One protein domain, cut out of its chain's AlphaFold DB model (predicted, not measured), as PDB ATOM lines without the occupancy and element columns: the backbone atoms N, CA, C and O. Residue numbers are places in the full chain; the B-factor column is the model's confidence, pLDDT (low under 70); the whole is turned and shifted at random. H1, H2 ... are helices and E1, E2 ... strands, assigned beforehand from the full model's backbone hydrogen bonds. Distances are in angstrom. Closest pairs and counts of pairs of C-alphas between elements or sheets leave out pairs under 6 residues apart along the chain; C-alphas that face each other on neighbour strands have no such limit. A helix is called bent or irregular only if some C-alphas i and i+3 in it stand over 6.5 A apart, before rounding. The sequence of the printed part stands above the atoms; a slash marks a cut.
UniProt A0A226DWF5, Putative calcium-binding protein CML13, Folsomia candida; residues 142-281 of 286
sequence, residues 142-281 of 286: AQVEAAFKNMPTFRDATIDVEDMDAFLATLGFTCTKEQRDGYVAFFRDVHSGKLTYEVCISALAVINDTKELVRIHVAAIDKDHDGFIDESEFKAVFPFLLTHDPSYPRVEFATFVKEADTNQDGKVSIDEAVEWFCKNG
ATOM      1  N   ALA A 142     -29.665 -43.724  50.714       96.75
ATOM      2  CA  ALA A 142     -29.891 -44.398  51.992       96.75
ATOM      3  C   ALA A 142     -31.198 -45.212  52.024       96.75
ATOM      4  O   ALA A 142     -31.223 -46.295  52.604       96.75
ATOM      5  N   GLN A 143     -32.272 -44.720  51.396       96.00
ATOM      6  CA  GLN A 143     -33.545 -45.449  51.307       96.00
ATOM      7  C   GLN A 143     -33.410 -46.699  50.437       96.00
ATOM      8  O   GLN A 143     -33.873 -47.768  50.832       96.00
ATOM      9  N   VAL A 144     -32.738 -46.577  49.289       96.19
ATOM     10  CA  VAL A 144     -32.504 -47.703  48.377       96.19
ATOM     11  C   VAL A 144     -31.621 -48.758  49.044       96.19
ATOM     12  O   VAL A 144     -31.994 -49.927  49.089       96.19
ATOM     13  N   GLU A 145     -30.502 -48.361  49.655       96.56
ATOM     14  CA  GLU A 145     -29.621 -49.289  50.376       96.56
ATOM     15  C   GLU A 145     -30.332 -50.003  51.531       96.56
ATOM     16  O   GLU A 145     -30.108 -51.194  51.753       96.56
ATOM     17  N   ALA A 146     -31.179 -49.288  52.280       96.50
ATOM     18  CA  ALA A 146     -31.963 -49.881  53.357       96.50
ATOM     19  C   ALA A 146     -32.954 -50.923  52.824       96.50
ATOM     20  O   ALA A 146     -33.078 -51.993  53.418       96.50
ATOM     21  N   ALA A 147     -33.614 -50.648  51.695       96.50
ATOM     22  CA  ALA A 147     -34.506 -51.605  51.051       96.50
ATOM     23  C   ALA A 147     -33.750 -52.850  50.565       96.50
ATOM     24  O   ALA A 147     -34.166 -53.959  50.882       96.50
ATOM     25  N   PHE A 148     -32.602 -52.683  49.898       96.81
ATOM     26  CA  PHE A 148     -31.751 -53.800  49.474       96.81
ATOM     27  C   PHE A 148     -31.341 -54.696  50.646       96.81
ATOM     28  O   PHE A 148     -31.458 -55.910  50.553       96.81
ATOM     29  N   LYS A 149     -30.889 -54.117  51.764       96.06
ATOM     30  CA  LYS A 149     -30.430 -54.882  52.940       96.06
ATOM     31  C   LYS A 149     -31.524 -55.735  53.588       96.06
ATOM     32  O   LYS A 149     -31.197 -56.641  54.348       96.06
ATOM     33  N   ASN A 150     -32.793 -55.451  53.298       95.19
ATOM     34  CA  ASN A 150     -33.929 -56.232  53.782       95.19
ATOM     35  C   ASN A 150     -34.294 -57.399  52.851       95.19
ATOM     36  O   ASN A 150     -35.202 -58.162  53.181       95.19
ATOM     37  N   MET A 151     -33.642 -57.523  51.692       96.62
ATOM     38  CA  MET A 151     -33.972 -58.539  50.697       96.62
ATOM     39  C   MET A 151     -33.304 -59.890  51.015       96.62
ATOM     40  O   MET A 151     -32.136 -59.907  51.414       96.62
ATOM     41  N   PRO A 152     -34.011 -61.022  50.838       95.69
ATOM     42  CA  PRO A 152     -33.494 -62.366  51.120       95.69
ATOM     43  C   PRO A 152     -32.162 -62.721  50.448       95.69
ATOM     44  O   PRO A 152     -31.307 -63.355  51.066       95.69
ATOM     45  N   THR A 153     -31.981 -62.319  49.194       96.56
ATOM     46  CA  THR A 153     -30.809 -62.632  48.360       96.56
ATOM     47  C   THR A 153     -29.719 -61.567  48.449       96.56
ATOM     48  O   THR A 153     -28.723 -61.635  47.726       96.56
ATOM     49  N   PHE A 154     -29.867 -60.586  49.346       96.88
ATOM     50  CA  PHE A 154     -28.911 -59.494  49.464       96.88
ATOM     51  C   PHE A 154     -27.507 -59.986  49.804       96.88
ATOM     52  O   PHE A 154     -27.238 -60.509  50.888       96.88
ATOM     53  N   ARG A 155     -26.582 -59.749  48.873       95.19
ATOM     54  CA  ARG A 155     -25.173 -60.086  49.021       95.19
ATOM     55  C   ARG A 155     -24.310 -59.170  48.164       95.19
ATOM     56  O   ARG A 155     -24.635 -58.903  47.012       95.19
ATOM     57  N   ASP A 156     -23.192 -58.711  48.727       93.44
ATOM     58  CA  ASP A 156     -22.153 -57.964  48.003       93.44
ATOM     59  C   ASP A 156     -22.712 -56.775  47.190       93.44
ATOM     60  O   ASP A 156     -22.353 -56.575  46.035       93.44
ATOM     61  N   ALA A 157     -23.616 -55.988  47.795       94.00
ATOM     62  CA  ALA A 157     -24.280 -54.841  47.154       94.00
ATOM     63  C   ALA A 157     -25.157 -55.197  45.928       94.00
ATOM     64  O   ALA A 157     -25.425 -54.352  45.071       94.00
ATOM     65  N   THR A 158     -25.640 -56.441  45.869       95.69
ATOM     66  CA  THR A 158     -26.555 -56.947  44.838       95.69
ATOM     67  C   THR A 158     -27.714 -57.726  45.457       95.69
ATOM     68  O   THR A 158     -27.591 -58.229  46.576       95.69
ATOM     69  N   ILE A 159     -28.835 -57.809  44.743       96.50
ATOM     70  CA  ILE A 159     -29.936 -58.756  45.001       96.50
ATOM     71  C   ILE A 159     -30.258 -59.478  43.695       96.50
ATOM     72  O   ILE A 159     -30.058 -58.917  42.614       96.50
ATOM     73  N   ASP A 160     -30.750 -60.705  43.774       96.25
ATOM     74  CA  ASP A 160     -31.221 -61.435  42.604       96.25
ATOM     75  C   ASP A 160     -32.601 -60.917  42.169       96.25
ATOM     76  O   ASP A 160     -33.386 -60.394  42.963       96.25
ATOM     77  N   VAL A 161     -32.923 -61.077  40.885       95.19
ATOM     78  CA  VAL A 161     -34.192 -60.617  40.295       95.19
ATOM     79  C   VAL A 161     -35.432 -61.259  40.930       95.19
ATOM     80  O   VAL A 161     -36.534 -60.731  40.805       95.19
ATOM     81  N   GLU A 162     -35.259 -62.373  41.638       94.81
ATOM     82  CA  GLU A 162     -36.308 -63.030  42.423       94.81
ATOM     83  C   GLU A 162     -36.848 -62.129  43.545       94.81
ATOM     84  O   GLU A 162     -38.036 -62.185  43.859       94.81
ATOM     85  N   ASP A 163     -36.013 -61.232  44.079       95.94
ATOM     86  CA  ASP A 163     -36.403 -60.284  45.125       95.94
ATOM     87  C   ASP A 163     -37.026 -58.991  44.576       95.94
ATOM     88  O   ASP A 163     -37.415 -58.124  45.358       95.94
ATOM     89  N   MET A 164     -37.170 -58.845  43.250       94.12
ATOM     90  CA  MET A 164     -37.690 -57.627  42.612       94.12
ATOM     91  C   MET A 164     -39.037 -57.191  43.209       94.12
ATOM     92  O   MET A 164     -39.201 -56.032  43.579       94.12
ATOM     93  N   ASP A 165     -39.997 -58.107  43.351       93.25
ATOM     94  CA  ASP A 165     -41.336 -57.759  43.846       93.25
ATOM     95  C   ASP A 165     -41.295 -57.285  45.311       93.25
ATOM     96  O   ASP A 165     -41.927 -56.287  45.668       93.25
ATOM     97  N   ALA A 166     -40.513 -57.962  46.159       95.31
ATOM     98  CA  ALA A 166     -40.329 -57.584  47.559       95.31
ATOM     99  C   ALA A 166     -39.589 -56.243  47.693       95.31
ATOM    100  O   ALA A 166     -39.928 -55.419  48.550       95.31
ATOM    101  N   PHE A 167     -38.616 -56.001  46.816       95.62
ATOM    102  CA  PHE A 167     -37.838 -54.772  46.764       95.62
ATOM    103  C   PHE A 167     -38.709 -53.571  46.375       95.62
ATOM    104  O   PHE A 167     -38.753 -52.578  47.107       95.62
ATOM    105  N   LEU A 168     -39.471 -53.684  45.281       93.00
ATOM    106  CA  LEU A 168     -40.388 -52.635  44.830       93.00
ATOM    107  C   LEU A 168     -41.475 -52.355  45.877       93.00
ATOM    108  O   LEU A 168     -41.749 -51.192  46.181       93.00
ATOM    109  N   ALA A 169     -42.032 -53.398  46.503       93.00
ATOM    110  CA  ALA A 169     -43.005 -53.249  47.584       93.00
ATOM    111  C   ALA A 169     -42.421 -52.514  48.803       93.00
ATOM    112  O   ALA A 169     -43.083 -51.649  49.377       93.00
ATOM    113  N   THR A 170     -41.170 -52.807  49.171       94.56
ATOM    114  CA  THR A 170     -40.474 -52.152  50.295       94.56
ATOM    115  C   THR A 170     -40.262 -50.660  50.047       94.56
ATOM    116  O   THR A 170     -40.382 -49.855  50.971       94.56
ATOM    117  N   LEU A 171     -39.977 -50.275  48.802       92.81
ATOM    118  CA  LEU A 171     -39.831 -48.870  48.411       92.81
ATOM    119  C   LEU A 171     -41.167 -48.138  48.229       92.81
ATOM    120  O   LEU A 171     -41.168 -46.911  48.106       92.81
ATOM    121  N   GLY A 172     -42.286 -48.869  48.202       91.50
ATOM    122  CA  GLY A 172     -43.580 -48.334  47.784       91.50
ATOM    123  C   GLY A 172     -43.594 -47.928  46.308       91.50
ATOM    124  O   GLY A 172     -44.344 -47.029  45.935       91.50
ATOM    125  N   PHE A 173     -42.741 -48.546  45.486       89.44
ATOM    126  CA  PHE A 173     -42.634 -48.261  44.062       89.44
ATOM    127  C   PHE A 173     -43.843 -48.837  43.326       89.44
ATOM    128  O   PHE A 173     -44.132 -50.032  43.417       89.44
ATOM    129  N   THR A 174     -44.537 -47.998  42.562       87.56
ATOM    130  CA  THR A 174     -45.699 -48.418  41.772       87.56
ATOM    131  C   THR A 174     -45.336 -48.529  40.296       87.56
ATOM    132  O   THR A 174     -44.800 -47.581  39.721       87.56
ATOM    133  N   CYS A 175     -45.652 -49.662  39.672       87.50
ATOM    134  CA  CYS A 175     -45.564 -49.863  38.223       87.50
ATOM    135  C   CYS A 175     -46.607 -50.872  37.739       87.50
ATOM    136  O   CYS A 175     -47.202 -51.598  38.541       87.50
ATOM    137  N   THR A 176     -46.844 -50.905  36.426       90.31
ATOM    138  CA  THR A 176     -47.706 -51.927  35.821       90.31
ATOM    139  C   THR A 176     -46.991 -53.275  35.757       90.31
ATOM    140  O   THR A 176     -45.765 -53.360  35.859       90.31
ATOM    141  N   LYS A 177     -47.754 -54.354  35.550       90.06
ATOM    142  CA  LYS A 177     -47.180 -55.694  35.393       90.06
ATOM    143  C   LYS A 177     -46.236 -55.757  34.192       90.06
ATOM    144  O   LYS A 177     -45.171 -56.351  34.291       90.06
ATOM    145  N   GLU A 178     -46.605 -55.112  33.092       90.19
ATOM    146  CA  GLU A 178     -45.808 -55.054  31.868       90.19
ATOM    147  C   GLU A 178     -44.467 -54.363  32.129       90.19
ATOM    148  O   GLU A 178     -43.426 -54.887  31.748       90.19
ATOM    149  N   GLN A 179     -44.475 -53.237  32.850       89.38
ATOM    150  CA  GLN A 179     -43.257 -52.525  33.248       89.38
ATOM    151  C   GLN A 179     -42.385 -53.364  34.178       89.38
ATOM    152  O   GLN A 179     -41.176 -53.449  33.978       89.38
ATOM    153  N   ARG A 180     -42.995 -54.025  35.167       91.25
ATOM    154  CA  ARG A 180     -42.301 -54.954  36.066       91.25
ATOM    155  C   ARG A 180     -41.624 -56.071  35.280       91.25
ATOM    156  O   ARG A 180     -40.437 -56.321  35.472       91.25
ATOM    157  N   ASP A 181     -42.357 -56.721  34.383       91.88
ATOM    158  CA  ASP A 181     -41.835 -57.800  33.542       91.88
ATOM    159  C   ASP A 181     -40.703 -57.282  32.627       91.88
ATOM    160  O   ASP A 181     -39.703 -57.977  32.436       91.88
ATOM    161  N   GLY A 182     -40.802 -56.033  32.154       90.62
ATOM    162  CA  GLY A 182     -39.740 -55.319  31.443       90.62
ATOM    163  C   GLY A 182     -38.464 -55.144  32.271       90.62
ATOM    164  O   GLY A 182     -37.387 -55.501  31.798       90.62
ATOM    165  N   TYR A 183     -38.565 -54.668  33.518       90.62
ATOM    166  CA  TYR A 183     -37.411 -54.569  34.425       90.62
ATOM    167  C   TYR A 183     -36.777 -55.938  34.692       90.62
ATOM    168  O   TYR A 183     -35.558 -56.079  34.656       90.62
ATOM    169  N   VAL A 184     -37.590 -56.969  34.937       92.06
ATOM    170  CA  VAL A 184     -37.097 -58.335  35.173       92.06
ATOM    171  C   VAL A 184     -36.319 -58.860  33.964       92.06
ATOM    172  O   VAL A 184     -35.251 -59.447  34.143       92.06
ATOM    173  N   ALA A 185     -36.829 -58.648  32.748       91.00
ATOM    174  CA  ALA A 185     -36.135 -59.019  31.517       91.00
ATOM    175  C   ALA A 185     -34.824 -58.234  31.351       91.00
ATOM    176  O   ALA A 185     -33.778 -58.837  31.133       91.00
ATOM    177  N   PHE A 186     -34.859 -56.916  31.570       89.50
ATOM    178  CA  PHE A 186     -33.682 -56.050  31.505       89.50
ATOM    179  C   PHE A 186     -32.561 -56.533  32.434       89.50
ATOM    180  O   PHE A 186     -31.451 -56.804  31.980       89.50
ATOM    181  N   PHE A 187     -32.843 -56.734  33.725       91.44
ATOM    182  CA  PHE A 187     -31.817 -57.200  34.664       91.44
ATOM    183  C   PHE A 187     -31.333 -58.619  34.356       91.44
ATOM    184  O   PHE A 187     -30.165 -58.925  34.592       91.44
ATOM    185  N   ARG A 188     -32.185 -59.488  33.801       90.69
ATOM    186  CA  ARG A 188     -31.789 -60.836  33.375       90.69
ATOM    187  C   ARG A 188     -30.794 -60.806  32.218       90.69
ATOM    188  O   ARG A 188     -29.756 -61.459  32.311       90.69
ATOM    189  N   ASP A 189     -31.101 -60.037  31.183       86.62
ATOM    190  CA  ASP A 189     -30.363 -60.057  29.918       86.62
ATOM    191  C   ASP A 189     -29.127 -59.136  29.951       86.62
ATOM    192  O   ASP A 189     -28.093 -59.417  29.327       86.62
ATOM    193  N   VAL A 190     -29.199 -58.045  30.719       85.00
ATOM    194  CA  VAL A 190     -28.126 -57.047  30.838       85.00
ATOM    195  C   VAL A 190     -27.237 -57.319  32.050       85.00
ATOM    196  O   VAL A 190     -26.019 -57.377  31.908       85.00
ATOM    197  N   HIS A 191     -27.826 -57.581  33.219       85.62
ATOM    198  CA  HIS A 191     -27.104 -57.695  34.494       85.62
ATOM    199  C   HIS A 191     -27.070 -59.121  35.066       85.62
ATOM    200  O   HIS A 191     -26.941 -59.314  36.275       85.62
ATOM    201  N   SER A 192     -27.168 -60.143  34.210       89.81
ATOM    202  CA  SER A 192     -27.076 -61.559  34.615       89.81
ATOM    203  C   SER A 192     -28.063 -61.957  35.723       89.81
ATOM    204  O   SER A 192     -27.756 -62.787  36.577       89.81
ATOM    205  N   GLY A 193     -29.247 -61.343  35.736       91.88
ATOM    206  CA  GLY A 193     -30.299 -61.600  36.718       91.88
ATOM    207  C   GLY A 193     -30.096 -60.913  38.063       91.88
ATOM    208  O   GLY A 193     -30.795 -61.264  39.011       91.88
ATOM    209  N   LYS A 194     -29.176 -59.947  38.160       94.00
ATOM    210  CA  LYS A 194     -28.865 -59.243  39.407       94.00
ATOM    211  C   LYS A 194     -29.195 -57.766  39.325       94.00
ATOM    212  O   LYS A 194     -28.845 -57.097  38.361       94.00
ATOM    213  N   LEU A 195     -29.806 -57.242  40.377       93.94
ATOM    214  CA  LEU A 195     -29.965 -55.811  40.584       93.94
ATOM    215  C   LEU A 195     -28.759 -55.325  41.384       93.94
ATOM    216  O   LEU A 195     -28.475 -55.839  42.468       93.94
ATOM    217  N   THR A 196     -28.040 -54.340  40.855       93.19
ATOM    218  CA  THR A 196     -26.849 -53.771  41.493       93.19
ATOM    219  C   THR A 196     -27.174 -52.442  42.165       93.19
ATOM    220  O   THR A 196     -28.053 -51.696  41.724       93.19
ATOM    221  N   TYR A 197     -26.441 -52.120  43.236       92.31
ATOM    222  CA  TYR A 197     -26.531 -50.815  43.897       92.31
ATOM    223  C   TYR A 197     -26.399 -49.660  42.914       92.31
ATOM    224  O   TYR A 197     -27.208 -48.743  42.949       92.31
ATOM    225  N   GLU A 198     -25.387 -49.705  42.053       90.56
ATOM    226  CA  GLU A 198     -25.074 -48.622  41.127       90.56
ATOM    227  C   GLU A 198     -26.274 -48.250  40.251       90.56
ATOM    228  O   GLU A 198     -26.698 -47.092  40.257       90.56
ATOM    229  N   VAL A 199     -26.858 -49.233  39.562       91.06
ATOM    230  CA  VAL A 199     -27.954 -48.998  38.616       91.06
ATOM    231  C   VAL A 199     -29.220 -48.593  39.364       91.06
ATOM    232  O   VAL A 199     -29.838 -47.586  39.023       91.06
ATOM    233  N   CYS A 200     -29.588 -49.312  40.429       93.56
ATOM    234  CA  CYS A 200     -30.816 -49.018  41.163       93.56
ATOM    235  C   CYS A 200     -30.755 -47.685  41.917       93.56
ATOM    236  O   CYS A 200     -31.727 -46.937  41.887       93.56
ATOM    237  N   ILE A 201     -29.642 -47.361  42.583       95.06
ATOM    238  CA  ILE A 201     -29.494 -46.085  43.302       95.06
ATOM    239  C   ILE A 201     -29.533 -44.926  42.311       95.06
ATOM    240  O   ILE A 201     -30.249 -43.956  42.558       95.06
ATOM    241  N   SER A 202     -28.794 -45.028  41.205       94.44
ATOM    242  CA  SER A 202     -28.737 -43.954  40.215       94.44
ATOM    243  C   SER A 202     -30.105 -43.757  39.563       94.44
ATOM    244  O   SER A 202     -30.624 -42.644  39.576       94.44
ATOM    245  N   ALA A 203     -30.739 -44.828  39.070       93.00
ATOM    246  CA  ALA A 203     -32.026 -44.738  38.379       93.00
ATOM    247  C   ALA A 203     -33.150 -44.228  39.297       93.00
ATOM    248  O   ALA A 203     -33.921 -43.348  38.916       93.00
ATOM    249  N   LEU A 204     -33.236 -44.731  40.534       93.88
ATOM    250  CA  LEU A 204     -34.279 -44.318  41.479       93.88
ATOM    251  C   LEU A 204     -34.077 -42.888  42.004       93.88
ATOM    252  O   LEU A 204     -35.050 -42.251  42.411       93.88
ATOM    253  N   ALA A 205     -32.850 -42.359  41.977       94.62
ATOM    254  CA  ALA A 205     -32.569 -40.974  42.357       94.62
ATOM    255  C   ALA A 205     -33.080 -39.946  41.334       94.62
ATOM    256  O   ALA A 205     -33.289 -38.790  41.694       94.62
ATOM    257  N   VAL A 206     -33.303 -40.359  40.084       92.69
ATOM    258  CA  VAL A 206     -33.738 -39.480  38.984       92.69
ATOM    259  C   VAL A 206     -35.008 -39.990  38.302       92.69
ATOM    260  O   VAL A 206     -35.279 -39.663  37.156       92.69
ATOM    261  N   ILE A 207     -35.821 -40.785  39.002       88.81
ATOM    262  CA  ILE A 207     -37.000 -41.464  38.432       88.81
ATOM    263  C   ILE A 207     -38.025 -40.519  37.771       88.81
ATOM    264  O   ILE A 207     -38.842 -40.955  36.966       88.81
ATOM    265  N   ASN A 208     -37.998 -39.232  38.119       86.94
ATOM    266  CA  ASN A 208     -38.856 -38.182  37.572       86.94
ATOM    267  C   ASN A 208     -38.177 -37.318  36.489       86.94
ATOM    268  O   ASN A 208     -38.820 -36.413  35.960       86.94
ATOM    269  N   ASP A 209     -36.904 -37.567  36.183       88.81
ATOM    270  CA  ASP A 209     -36.159 -36.950  35.089       88.81
ATOM    271  C   ASP A 209     -35.977 -37.987  33.979       88.81
ATOM    272  O   ASP A 209     -35.076 -38.825  34.017       88.81
ATOM    273  N   THR A 210     -36.856 -37.933  32.975       86.31
ATOM    274  CA  THR A 210     -36.844 -38.864  31.841       86.31
ATOM    275  C   THR A 210     -35.476 -38.917  31.158       86.31
ATOM    276  O   THR A 210     -35.017 -39.999  30.800       86.31
ATOM    277  N   LYS A 211     -34.810 -37.767  30.974       89.81
ATOM    278  CA  LYS A 211     -33.551 -37.696  30.224       89.81
ATOM    279  C   LYS A 211     -32.434 -38.392  30.983       89.81
ATOM    280  O   LYS A 211     -31.714 -39.206  30.405       89.81
ATOM    281  N   GLU A 212     -32.305 -38.090  32.269       91.94
ATOM    282  CA  GLU A 212     -31.246 -38.683  33.081       91.94
ATOM    283  C   GLU A 212     -31.520 -40.160  33.381       91.94
ATOM    284  O   GLU A 212     -30.603 -40.981  33.344       91.94
ATOM    285  N   LEU A 213     -32.789 -40.540  33.558       90.75
ATOM    286  CA  LEU A 213     -33.183 -41.939  33.676       90.75
ATOM    287  C   LEU A 213     -32.799 -42.740  32.425       90.75
ATOM    288  O   LEU A 213     -32.237 -43.827  32.550       90.75
ATOM    289  N   VAL A 214     -33.064 -42.210  31.224       90.50
ATOM    290  CA  VAL A 214     -32.657 -42.851  29.962       90.50
ATOM    291  C   VAL A 214     -31.137 -42.957  29.881       90.50
ATOM    292  O   VAL A 214     -30.644 -44.036  29.566       90.50
ATOM    293  N   ARG A 215     -30.387 -41.901  30.234       93.19
ATOM    294  CA  ARG A 215     -28.915 -41.950  30.257       93.19
ATOM    295  C   ARG A 215     -28.397 -43.079  31.139       93.19
ATOM    296  O   ARG A 215     -27.531 -43.822  30.698       93.19
ATOM    297  N   ILE A 216     -28.939 -43.242  32.343       92.12
ATOM    298  CA  ILE A 216     -28.501 -44.300  33.265       92.12
ATOM    299  C   ILE A 216     -28.746 -45.689  32.674       92.12
ATOM    300  O   ILE A 216     -27.872 -46.543  32.760       92.12
ATOM    301  N   HIS A 217     -29.900 -45.924  32.046       90.38
ATOM    302  CA  HIS A 217     -30.189 -47.226  31.438       90.38
ATOM    303  C   HIS A 217     -29.345 -47.482  30.186       90.38
ATOM    304  O   HIS A 217     -28.888 -48.603  29.995       90.38
ATOM    305  N   VAL A 218     -29.106 -46.459  29.359       91.12
ATOM    306  CA  VAL A 218     -28.241 -46.553  28.170       91.12
ATOM    307  C   VAL A 218     -26.772 -46.755  28.563       91.12
ATOM    308  O   VAL A 218     -26.069 -47.525  27.928       91.12
ATOM    309  N   ALA A 219     -26.305 -46.142  29.649       91.56
ATOM    310  CA  ALA A 219     -24.968 -46.405  30.176       91.56
ATOM    311  C   ALA A 219     -24.864 -47.795  30.831       91.56
ATOM    312  O   ALA A 219     -23.810 -48.416  30.804       91.56
ATOM    313  N   ALA A 220     -25.952 -48.305  31.416       88.50
ATOM    314  CA  ALA A 220     -25.964 -49.618  32.059       88.50
ATOM    315  C   ALA A 220     -25.942 -50.795  31.066       88.50
ATOM    316  O   ALA A 220     -25.582 -51.906  31.461       88.50
ATOM    317  N   ILE A 221     -26.346 -50.573  29.809       89.50
ATOM    318  CA  ILE A 221     -26.273 -51.591  28.748       89.50
ATOM    319  C   ILE A 221     -24.944 -51.614  28.004       89.50
ATOM    320  O   ILE A 221     -24.691 -52.638  27.381       89.50
ATOM    321  N   ASP A 222     -24.160 -50.533  28.066       91.00
ATOM    322  CA  ASP A 222     -22.810 -50.439  27.502       91.00
ATOM    323  C   ASP A 222     -21.904 -51.401  28.285       91.00
ATOM    324  O   ASP A 222     -21.378 -51.085  29.360       91.00
ATOM    325  N   LYS A 223     -21.845 -52.648  27.806       83.19
ATOM    326  CA  LYS A 223     -21.240 -53.784  28.517       83.19
ATOM    327  C   LYS A 223     -19.731 -53.788  28.381       83.19
ATOM    328  O   LYS A 223     -19.052 -54.316  29.267       83.19
ATOM    329  N   ASP A 224     -19.219 -53.298  27.258       88.00
ATOM    330  CA  ASP A 224     -17.785 -53.210  27.013       88.00
ATOM    331  C   ASP A 224     -17.182 -51.878  27.491       88.00
ATOM    332  O   ASP A 224     -15.955 -51.772  27.590       88.00
ATOM    333  N   HIS A 225     -18.036 -50.940  27.920       89.62
ATOM    334  CA  HIS A 225     -17.674 -49.622  28.429       89.62
ATOM    335  C   HIS A 225     -16.878 -48.811  27.402       89.62
ATOM    336  O   HIS A 225     -15.979 -48.043  27.773       89.62
ATOM    337  N   ASP A 226     -17.170 -49.004  26.111       92.44
ATOM    338  CA  ASP A 226     -16.537 -48.254  25.029       92.44
ATOM    339  C   ASP A 226     -17.185 -46.872  24.812       92.44
ATOM    340  O   ASP A 226     -16.593 -46.016  24.142       92.44
ATOM    341  N   GLY A 227     -18.329 -46.610  25.460       93.12
ATOM    342  CA  GLY A 227     -19.079 -45.356  25.397       93.12
ATOM    343  C   GLY A 227     -19.994 -45.234  24.175       93.12
ATOM    344  O   GLY A 227     -20.590 -44.167  23.966       93.12
ATOM    345  N   PHE A 228     -20.106 -46.293  23.374       94.75
ATOM    346  CA  PHE A 228     -20.952 -46.389  22.194       94.75
ATOM    347  C   PHE A 228     -21.986 -47.502  22.364       94.75
ATOM    348  O   PHE A 228     -21.857 -48.370  23.211       94.75
ATOM    349  N   ILE A 229     -23.052 -47.444  21.565       94.38
ATOM    350  CA  ILE A 229     -24.131 -48.432  21.597       94.38
ATOM    351  C   ILE A 229     -24.064 -49.305  20.353       94.38
ATOM    352  O   ILE A 229     -24.246 -48.822  19.227       94.38
ATOM    353  N   ASP A 230     -23.855 -50.603  20.557       93.62
ATOM    354  CA  ASP A 230     -23.856 -51.584  19.479       93.62
ATOM    355  C   ASP A 230     -25.255 -52.169  19.181       93.62
ATOM    356  O   ASP A 230     -26.261 -51.890  19.842       93.62
ATOM    357  N   GLU A 231     -25.349 -52.991  18.128       93.44
ATOM    358  CA  GLU A 231     -26.621 -53.591  17.709       93.44
ATOM    359  C   GLU A 231     -27.216 -54.526  18.774       93.44
ATOM    360  O   GLU A 231     -28.441 -54.630  18.909       93.44
ATOM    361  N   SER A 232     -26.363 -55.240  19.504       91.19
ATOM    362  CA  SER A 232     -26.776 -56.193  20.529       91.19
ATOM    363  C   SER A 232     -27.311 -55.474  21.769       91.19
ATOM    364  O   SER A 232     -28.363 -55.854  22.290       91.19
ATOM    365  N   GLU A 233     -26.661 -54.385  22.169       91.94
ATOM    366  CA  GLU A 233     -27.045 -53.527  23.287       91.94
ATOM    367  C   GLU A 233     -28.335 -52.771  22.974       91.94
ATOM    368  O   GLU A 233     -29.280 -52.781  23.770       91.94
ATOM    369  N   PHE A 234     -28.447 -52.225  21.759       91.75
ATOM    370  CA  PHE A 234     -29.678 -51.601  21.285       91.75
ATOM    371  C   PHE A 234     -30.864 -52.574  21.341       91.75
ATOM    372  O   PHE A 234     -31.926 -52.243  21.874       91.75
ATOM    373  N   LYS A 235     -30.693 -53.804  20.840       90.19
ATOM    374  CA  LYS A 235     -31.758 -54.822  20.863       90.19
ATOM    375  C   LYS A 235     -32.149 -55.251  22.276       90.19
ATOM    376  O   LYS A 235     -33.299 -55.640  22.471       90.19
ATOM    377  N   ALA A 236     -31.236 -55.167  23.241       87.06
ATOM    378  CA  ALA A 236     -31.527 -55.465  24.639       87.06
ATOM    379  C   ALA A 236     -32.333 -54.341  25.315       87.06
ATOM    380  O   ALA A 236     -33.304 -54.618  26.021       87.06
ATOM    381  N   VAL A 237     -31.981 -53.071  25.081       86.19
ATOM    382  CA  VAL A 237     -32.612 -51.931  25.775       86.19
ATOM    383  C   VAL A 237     -33.903 -51.451  25.123       86.19
ATOM    384  O   VAL A 237     -34.817 -50.979  25.801       86.19
ATOM    385  N   PHE A 238     -34.003 -51.548  23.801       89.44
ATOM    386  CA  PHE A 238     -35.090 -50.920  23.063       89.44
ATOM    387  C   PHE A 238     -36.484 -51.468  23.442       89.44
ATOM    388  O   PHE A 238     -37.402 -50.667  23.650       89.44
ATOM    389  N   PRO A 239     -36.678 -52.792  23.640       88.69
ATOM    390  CA  PRO A 239     -37.943 -53.334  24.144       88.69
ATOM    391  C   PRO A 239     -38.294 -52.851  25.558       88.69
ATOM    392  O   PRO A 239     -39.469 -52.626  25.866       88.69
ATOM    393  N   PHE A 240     -37.281 -52.671  26.409       88.12
ATOM    394  CA  PHE A 240     -37.455 -52.139  27.755       88.12
ATOM    395  C   PHE A 240     -37.966 -50.691  27.693       88.12
ATOM    396  O   PHE A 240     -39.020 -50.386  28.252       88.12
ATOM    397  N   LEU A 241     -37.320 -49.824  26.907       87.81
ATOM    398  CA  LEU A 241     -37.757 -48.433  26.728       87.81
ATOM    399  C   LEU A 241     -39.162 -48.326  26.117       87.81
ATOM    400  O   LEU A 241     -39.963 -47.511  26.570       87.81
ATOM    401  N   LEU A 242     -39.506 -49.186  25.150       88.00
ATOM    402  CA  LEU A 242     -40.848 -49.250  24.554       88.00
ATOM    403  C   LEU A 242     -41.947 -49.629  25.557       88.00
ATOM    404  O   LEU A 242     -43.085 -49.183  25.422       88.00
ATOM    405  N   THR A 243     -41.621 -50.454  26.553       87.44
ATOM    406  CA  THR A 243     -42.558 -50.831  27.623       87.44
ATOM    407  C   THR A 243     -42.914 -49.629  28.504       87.44
ATOM    408  O   THR A 243     -44.052 -49.499  28.956       87.44
ATOM    409  N   HIS A 244     -41.961 -48.720  28.716       83.50
ATOM    410  CA  HIS A 244     -42.172 -47.490  29.482       83.50
ATOM    411  C   HIS A 244     -42.803 -46.376  28.642       83.50
ATOM    412  O   HIS A 244     -43.695 -45.660  29.109       83.50
ATOM    413  N   ASP A 245     -42.392 -46.262  27.383       86.19
ATOM    414  CA  ASP A 245     -42.942 -45.305  26.441       86.19
ATOM    415  C   ASP A 245     -43.261 -45.953  25.081       86.19
ATOM    416  O   ASP A 245     -42.419 -46.015  24.182       86.19
ATOM    417  N   PRO A 246     -44.527 -46.360  24.871       85.69
ATOM    418  CA  PRO A 246     -44.975 -46.923  23.599       85.69
ATOM    419  C   PRO A 246     -44.945 -45.940  22.419       85.69
ATOM    420  O   PRO A 246     -45.277 -46.331  21.300       85.69
ATOM    421  N   SER A 247     -44.627 -44.658  22.645       85.25
ATOM    422  CA  SER A 247     -44.594 -43.635  21.597       85.25
ATOM    423  C   SER A 247     -43.315 -43.650  20.758       85.25
ATOM    424  O   SER A 247     -43.304 -43.020  19.690       85.25
ATOM    425  N   TYR A 248     -42.281 -44.368  21.215       87.38
ATOM    426  CA  TYR A 248     -41.041 -44.541  20.471       87.38
ATOM    427  C   TYR A 248     -41.304 -45.177  19.097       87.38
ATOM    428  O   TYR A 248     -42.071 -46.143  18.987       87.38
ATOM    429  N   PRO A 249     -40.679 -44.661  18.023       88.69
ATOM    430  CA  PRO A 249     -40.810 -45.250  16.702       88.69
ATOM    431  C   PRO A 249     -40.094 -46.599  16.686       88.69
ATOM    432  O   PRO A 249     -38.933 -46.689  17.064       88.69
ATOM    433  N   ARG A 250     -40.780 -47.654  16.236       89.56
ATOM    434  CA  ARG A 250     -40.184 -48.987  16.076       89.56
ATOM    435  C   ARG A 250     -39.217 -48.954  14.895       89.56
ATOM    436  O   ARG A 250     -39.646 -49.087  13.751       89.56
ATOM    437  N   VAL A 251     -37.944 -48.724  15.188       91.75
ATOM    438  CA  VAL A 251     -36.866 -48.625  14.202       91.75
ATOM    439  C   VAL A 251     -35.894 -49.789  14.354       91.75
ATOM    440  O   VAL A 251     -35.682 -50.299  15.451       91.75
ATOM    441  N   GLU A 252     -35.304 -50.201  13.236       92.62
ATOM    442  CA  GLU A 252     -34.178 -51.135  13.227       92.62
ATOM    443  C   GLU A 252     -32.879 -50.403  13.581       92.62
ATOM    444  O   GLU A 252     -32.764 -49.195  13.355       92.62
ATOM    445  N   PHE A 253     -31.871 -51.141  14.057       93.50
ATOM    446  CA  PHE A 253     -30.585 -50.568  14.474       93.50
ATOM    447  C   PHE A 253     -29.932 -49.703  13.386       93.50
ATOM    448  O   PHE A 253     -29.477 -48.601  13.661       93.50
ATOM    449  N   ALA A 254     -29.969 -50.132  12.120       93.31
ATOM    450  CA  ALA A 254     -29.409 -49.352  11.013       93.31
ATOM    451  C   ALA A 254     -30.092 -47.981  10.823       93.31
ATOM    452  O   ALA A 254     -29.441 -47.004  10.455       93.31
ATOM    453  N   THR A 255     -31.403 -47.900  11.070       93.44
ATOM    454  CA  THR A 255     -32.147 -46.635  11.029       93.44
ATOM    455  C   THR A 255     -31.830 -45.788  12.254       93.44
ATOM    456  O   THR A 255     -31.618 -44.590  12.110       93.44
ATOM    457  N   PHE A 256     -31.740 -46.415  13.430       94.44
ATOM    458  CA  PHE A 256     -31.324 -45.754  14.664       94.44
ATOM    459  C   PHE A 256     -29.949 -45.092  14.511       94.44
ATOM    460  O   PHE A 256     -29.851 -43.889  14.718       94.44
ATOM    461  N   VAL A 257     -28.929 -45.824  14.045       94.56
ATOM    462  CA  VAL A 257     -27.584 -45.269  13.805       94.56
ATOM    463  C   VAL A 257     -27.652 -44.090  12.846       94.56
ATOM    464  O   VAL A 257     -27.170 -43.013  13.161       94.56
ATOM    465  N   LYS A 258     -28.339 -44.242  11.710       94.50
ATOM    466  CA  LYS A 258     -28.464 -43.171  10.712       94.50
ATOM    467  C   LYS A 258     -29.100 -41.886  11.261       94.50
ATOM    468  O   LYS A 258     -28.829 -40.806  10.741       94.50
ATOM    469  N   GLU A 259     -30.015 -42.001  12.216       94.25
ATOM    470  CA  GLU A 259     -30.736 -40.858  12.779       94.25
ATOM    471  C   GLU A 259     -30.077 -40.268  14.029       94.25
ATOM    472  O   GLU A 259     -30.267 -39.080  14.292       94.25
ATOM    473  N   ALA A 260     -29.368 -41.091  14.807       94.44
ATOM    474  CA  ALA A 260     -28.746 -40.712  16.072       94.44
ATOM    475  C   ALA A 260     -27.280 -40.274  15.915       94.44
ATOM    476  O   ALA A 260     -26.854 -39.407  16.665       94.44
ATOM    477  N   ASP A 261     -26.540 -40.818  14.942       95.56
ATOM    478  CA  ASP A 261     -25.142 -40.468  14.649       95.56
ATOM    479  C   ASP A 261     -25.052 -39.038  14.079       95.56
ATOM    480  O   ASP A 261     -25.191 -38.788  12.875       95.56
ATOM    481  N   THR A 262     -24.889 -38.061  14.972       94.31
ATOM    482  CA  THR A 262     -24.844 -36.638  14.621       94.31
ATOM    483  C   THR A 262     -23.460 -36.210  14.163       94.31
ATOM    484  O   THR A 262     -23.339 -35.321  13.311       94.31
ATOM    485  N   ASN A 263     -22.422 -36.830  14.728       94.12
ATOM    486  CA  ASN A 263     -21.031 -36.521  14.434       94.12
ATOM    487  C   ASN A 263     -20.517 -37.242  13.163       94.12
ATOM    488  O   ASN A 263     -19.473 -36.854  12.633       94.12
ATOM    489  N   GLN A 264     -21.296 -38.193  12.634       93.56
ATOM    490  CA  GLN A 264     -21.038 -38.994  11.436       93.56
ATOM    491  C   GLN A 264     -19.793 -39.880  11.553       93.56
ATOM    492  O   GLN A 264     -19.074 -40.081  10.567       93.56
ATOM    493  N   ASP A 265     -19.518 -40.400  12.750       92.62
ATOM    494  CA  ASP A 265     -18.405 -41.320  13.000       92.62
ATOM    495  C   ASP A 265     -18.756 -42.794  12.716       92.62
ATOM    496  O   ASP A 265     -17.868 -43.656  12.688       92.62
ATOM    497  N   GLY A 266     -20.027 -43.077  12.408       90.94
ATOM    498  CA  GLY A 266     -20.543 -44.406  12.101       90.94
ATOM    499  C   GLY A 266     -20.889 -45.243  13.334       90.94
ATOM    500  O   GLY A 266     -21.263 -46.409  13.180       90.94
ATOM    501  N   LYS A 267     -20.769 -44.675  14.535       94.12
ATOM    502  CA  LYS A 267     -21.217 -45.233  15.809       94.12
ATOM    503  C   LYS A 267     -22.242 -44.288  16.440       94.12
ATOM    504  O   LYS A 267     -22.525 -43.213  15.933       94.12
ATOM    505  N   VAL A 268     -22.857 -44.724  17.536       95.94
ATOM    506  CA  VAL A 268     -23.762 -43.875  18.318       95.94
ATOM    507  C   VAL A 268     -23.230 -43.813  19.731       95.94
ATOM    508  O   VAL A 268     -23.199 -44.833  20.417       95.94
ATOM    509  N   SER A 269     -22.800 -42.632  20.160       96.19
ATOM    510  CA  SER A 269     -22.390 -42.408  21.546       96.19
ATOM    511  C   SER A 269     -23.587 -42.460  22.505       96.19
ATOM    512  O   SER A 269     -24.737 -42.254  22.105       96.19
ATOM    513  N   ILE A 270     -23.335 -42.684  23.799       94.44
ATOM    514  CA  ILE A 270     -24.389 -42.640  24.833       94.44
ATOM    515  C   ILE A 270     -25.177 -41.323  24.772       94.44
ATOM    516  O   ILE A 270     -26.406 -41.331  24.857       94.44
ATOM    517  N   ASP A 271     -24.494 -40.190  24.607       94.94
ATOM    518  CA  ASP A 271     -25.144 -38.879  24.568       94.94
ATOM    519  C   ASP A 271     -26.062 -38.731  23.346       94.94
ATOM    520  O   ASP A 271     -27.200 -38.280  23.486       94.94
ATOM    521  N   GLU A 272     -25.619 -39.185  22.173       95.50
ATOM    522  CA  GLU A 272     -26.427 -39.199  20.948       95.50
ATOM    523  C   GLU A 272     -27.645 -40.117  21.067       95.50
ATOM    524  O   GLU A 272     -28.759 -39.732  20.697       95.50
ATOM    525  N   ALA A 273     -27.468 -41.306  21.648       93.62
ATOM    526  CA  ALA A 273     -28.568 -42.223  21.922       93.62
ATOM    527  C   ALA A 273     -29.607 -41.573  22.850       93.62
ATOM    528  O   ALA A 273     -30.807 -41.590  22.559       93.62
ATOM    529  N   VAL A 274     -29.160 -40.948  23.946       93.25
ATOM    530  CA  VAL A 274     -30.028 -40.243  24.901       93.25
ATOM    531  C   VAL A 274     -30.789 -39.110  24.221       93.25
ATOM    532  O   VAL A 274     -31.994 -38.968  24.440       93.25
ATOM    533  N   GLU A 275     -30.124 -38.306  23.391       93.50
ATOM    534  CA  GLU A 275     -30.775 -37.228  22.647       93.50
ATOM    535  C   GLU A 275     -31.818 -37.756  21.664       93.50
ATOM    536  O   GLU A 275     -32.940 -37.234  21.619       93.50
ATOM    537  N   TRP A 276     -31.496 -38.823  20.931       93.75
ATOM    538  CA  TRP A 276     -32.431 -39.456  20.009       93.75
ATOM    539  C   TRP A 276     -33.664 -39.993  20.744       93.75
ATOM    540  O   TRP A 276     -34.791 -39.731  20.311       93.75
ATOM    541  N   PHE A 277     -33.491 -40.671  21.884       91.12
ATOM    542  CA  PHE A 277     -34.612 -41.136  22.702       91.12
ATOM    543  C   PHE A 277     -35.437 -39.956  23.239       91.12
ATOM    544  O   PHE A 277     -36.644 -39.884  23.018       91.12
ATOM    545  N   CYS A 278     -34.815 -38.946  23.841       88.75
ATOM    546  CA  CYS A 278     -35.557 -37.791  24.361       88.75
ATOM    547  C   CYS A 278     -36.385 -37.079  23.276       88.75
ATOM    548  O   CYS A 278     -37.513 -36.659  23.532       88.75
ATOM    549  N   LYS A 279     -35.854 -36.979  22.053       90.19
ATOM    550  CA  LYS A 279     -36.541 -36.372  20.905       90.19
ATOM    551  C   LYS A 279     -37.717 -37.210  20.393       90.19
ATOM    552  O   LYS A 279     -38.707 -36.650  19.927       90.19
ATOM    553  N   ASN A 280     -37.610 -38.535  20.441       88.06
ATOM    554  CA  ASN A 280     -38.593 -39.440  19.842       88.06
ATOM    555  C   ASN A 280     -39.637 -39.992  20.830       88.06
ATOM    556  O   ASN A 280     -40.640 -40.561  20.385       88.06
ATOM    557  N   GLY A 281     -39.428 -39.811  22.136       81.62
ATOM    558  CA  GLY A 281     -40.390 -40.145  23.189       81.62
ATOM    559  C   GLY A 281     -41.545 -39.142  23.315       81.62
ATOM    560  O   GLY A 281     -41.651 -38.166  22.566       81.62
TER     561      GLY A 281
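AT A GLANCE: This is residues 142 to 281 of the 286 residues of the protein "Putative calcium-binding protein CML13" of Folsomia candida (UniProt A0A226DWF5). Two lobes of four helices each stand end to end: H1 to H4, with the short strand pair E1 and E2, make one lobe, and H5 to H8 make the other. The lobes meet where H3 packs side by side on H6 and H4 on H5, while H1 and H7 lie toward opposite ends of the long axis. The 140 printed residues hold eight named helices and two named strands, in the order H1 E1 H2 H3 E2 H4 H5 H6 H7 H8, with E1 and E2 antiparallel; the class is mostly helix. The whole is compact, with a radius of gyration of the C-alphas of 15.4 A, yet elongated in outline, spanning 47 by 29 by 23 A.

HOW THE PARTS SIT: Start at H1, residues 142 to 149, and look on to H2, residues 161 to 171: they touch, closest at the C-alphas of Ala 147 and Thr 170, 6.0 A. E1, residues 158 to 160, is the antiparallel neighbour of E2, residues 194 to 196; find N 159 and O 195 at 3.0 A and N 195 and O 159 at 2.8 A. H3, residues 177 to 190, touches H2 with residues 184 to 188 alone, at a steep tilt of 50 degrees. H4, residues 197 to 205, touches H1, closest at the C-alphas of Val 144 and Ile 201, 6.1 A. H4 and H5, residues 210 to 221, form a helical hairpin at a shallow tilt of 12 degrees, with the C-alphas of Ala 203 and Leu 213 closest at 5.6 A. H6, residues 231 to 244, touches H3 at a shallow tilt of 18 degrees, opposite ways, closest at the C-alphas of Gly 182 and Phe 240, 5.4 A. H5 and H6 are also a helical hairpin, at 36 degrees, only just steep. H7, residues 253 to 260, only just touches H6, with 3 pairs of C-alphas within 8 A. H8, residues 270 to 280, touches H7 about perpendicular, at 88 degrees, and touches H5, closest at the C-alphas of Arg 215 and Val 274, 5.7 A. Every O i to N i+4 pair is within hydrogen-bond range in H1, H3, H4, H5, H7 and H8; H2 has 5 of 7 and H6 8 of 10.

IN THESE COORDINATES: Find C-alpha 142 at (-29.891, -44.398, 51.992), where H1 begins. H3 runs 19.6 A, H5 16.8 A and H6 20.4 A. H2 is irregular, with C-alphas 162 and 165 7.4 A apart, and H6 only just, with C-alphas 236 and 239 6.8 A apart. H8 ends at C-alpha 280, (-38.593, -39.440, 19.842).

THE WHOLE: Look at Pro 152 and Gln 264, whose C-alphas are the farthest apart, at 47.7 A. The printed part has no cut and no long link. Its mean pLDDT is 91.9, and no printed residue is under 70.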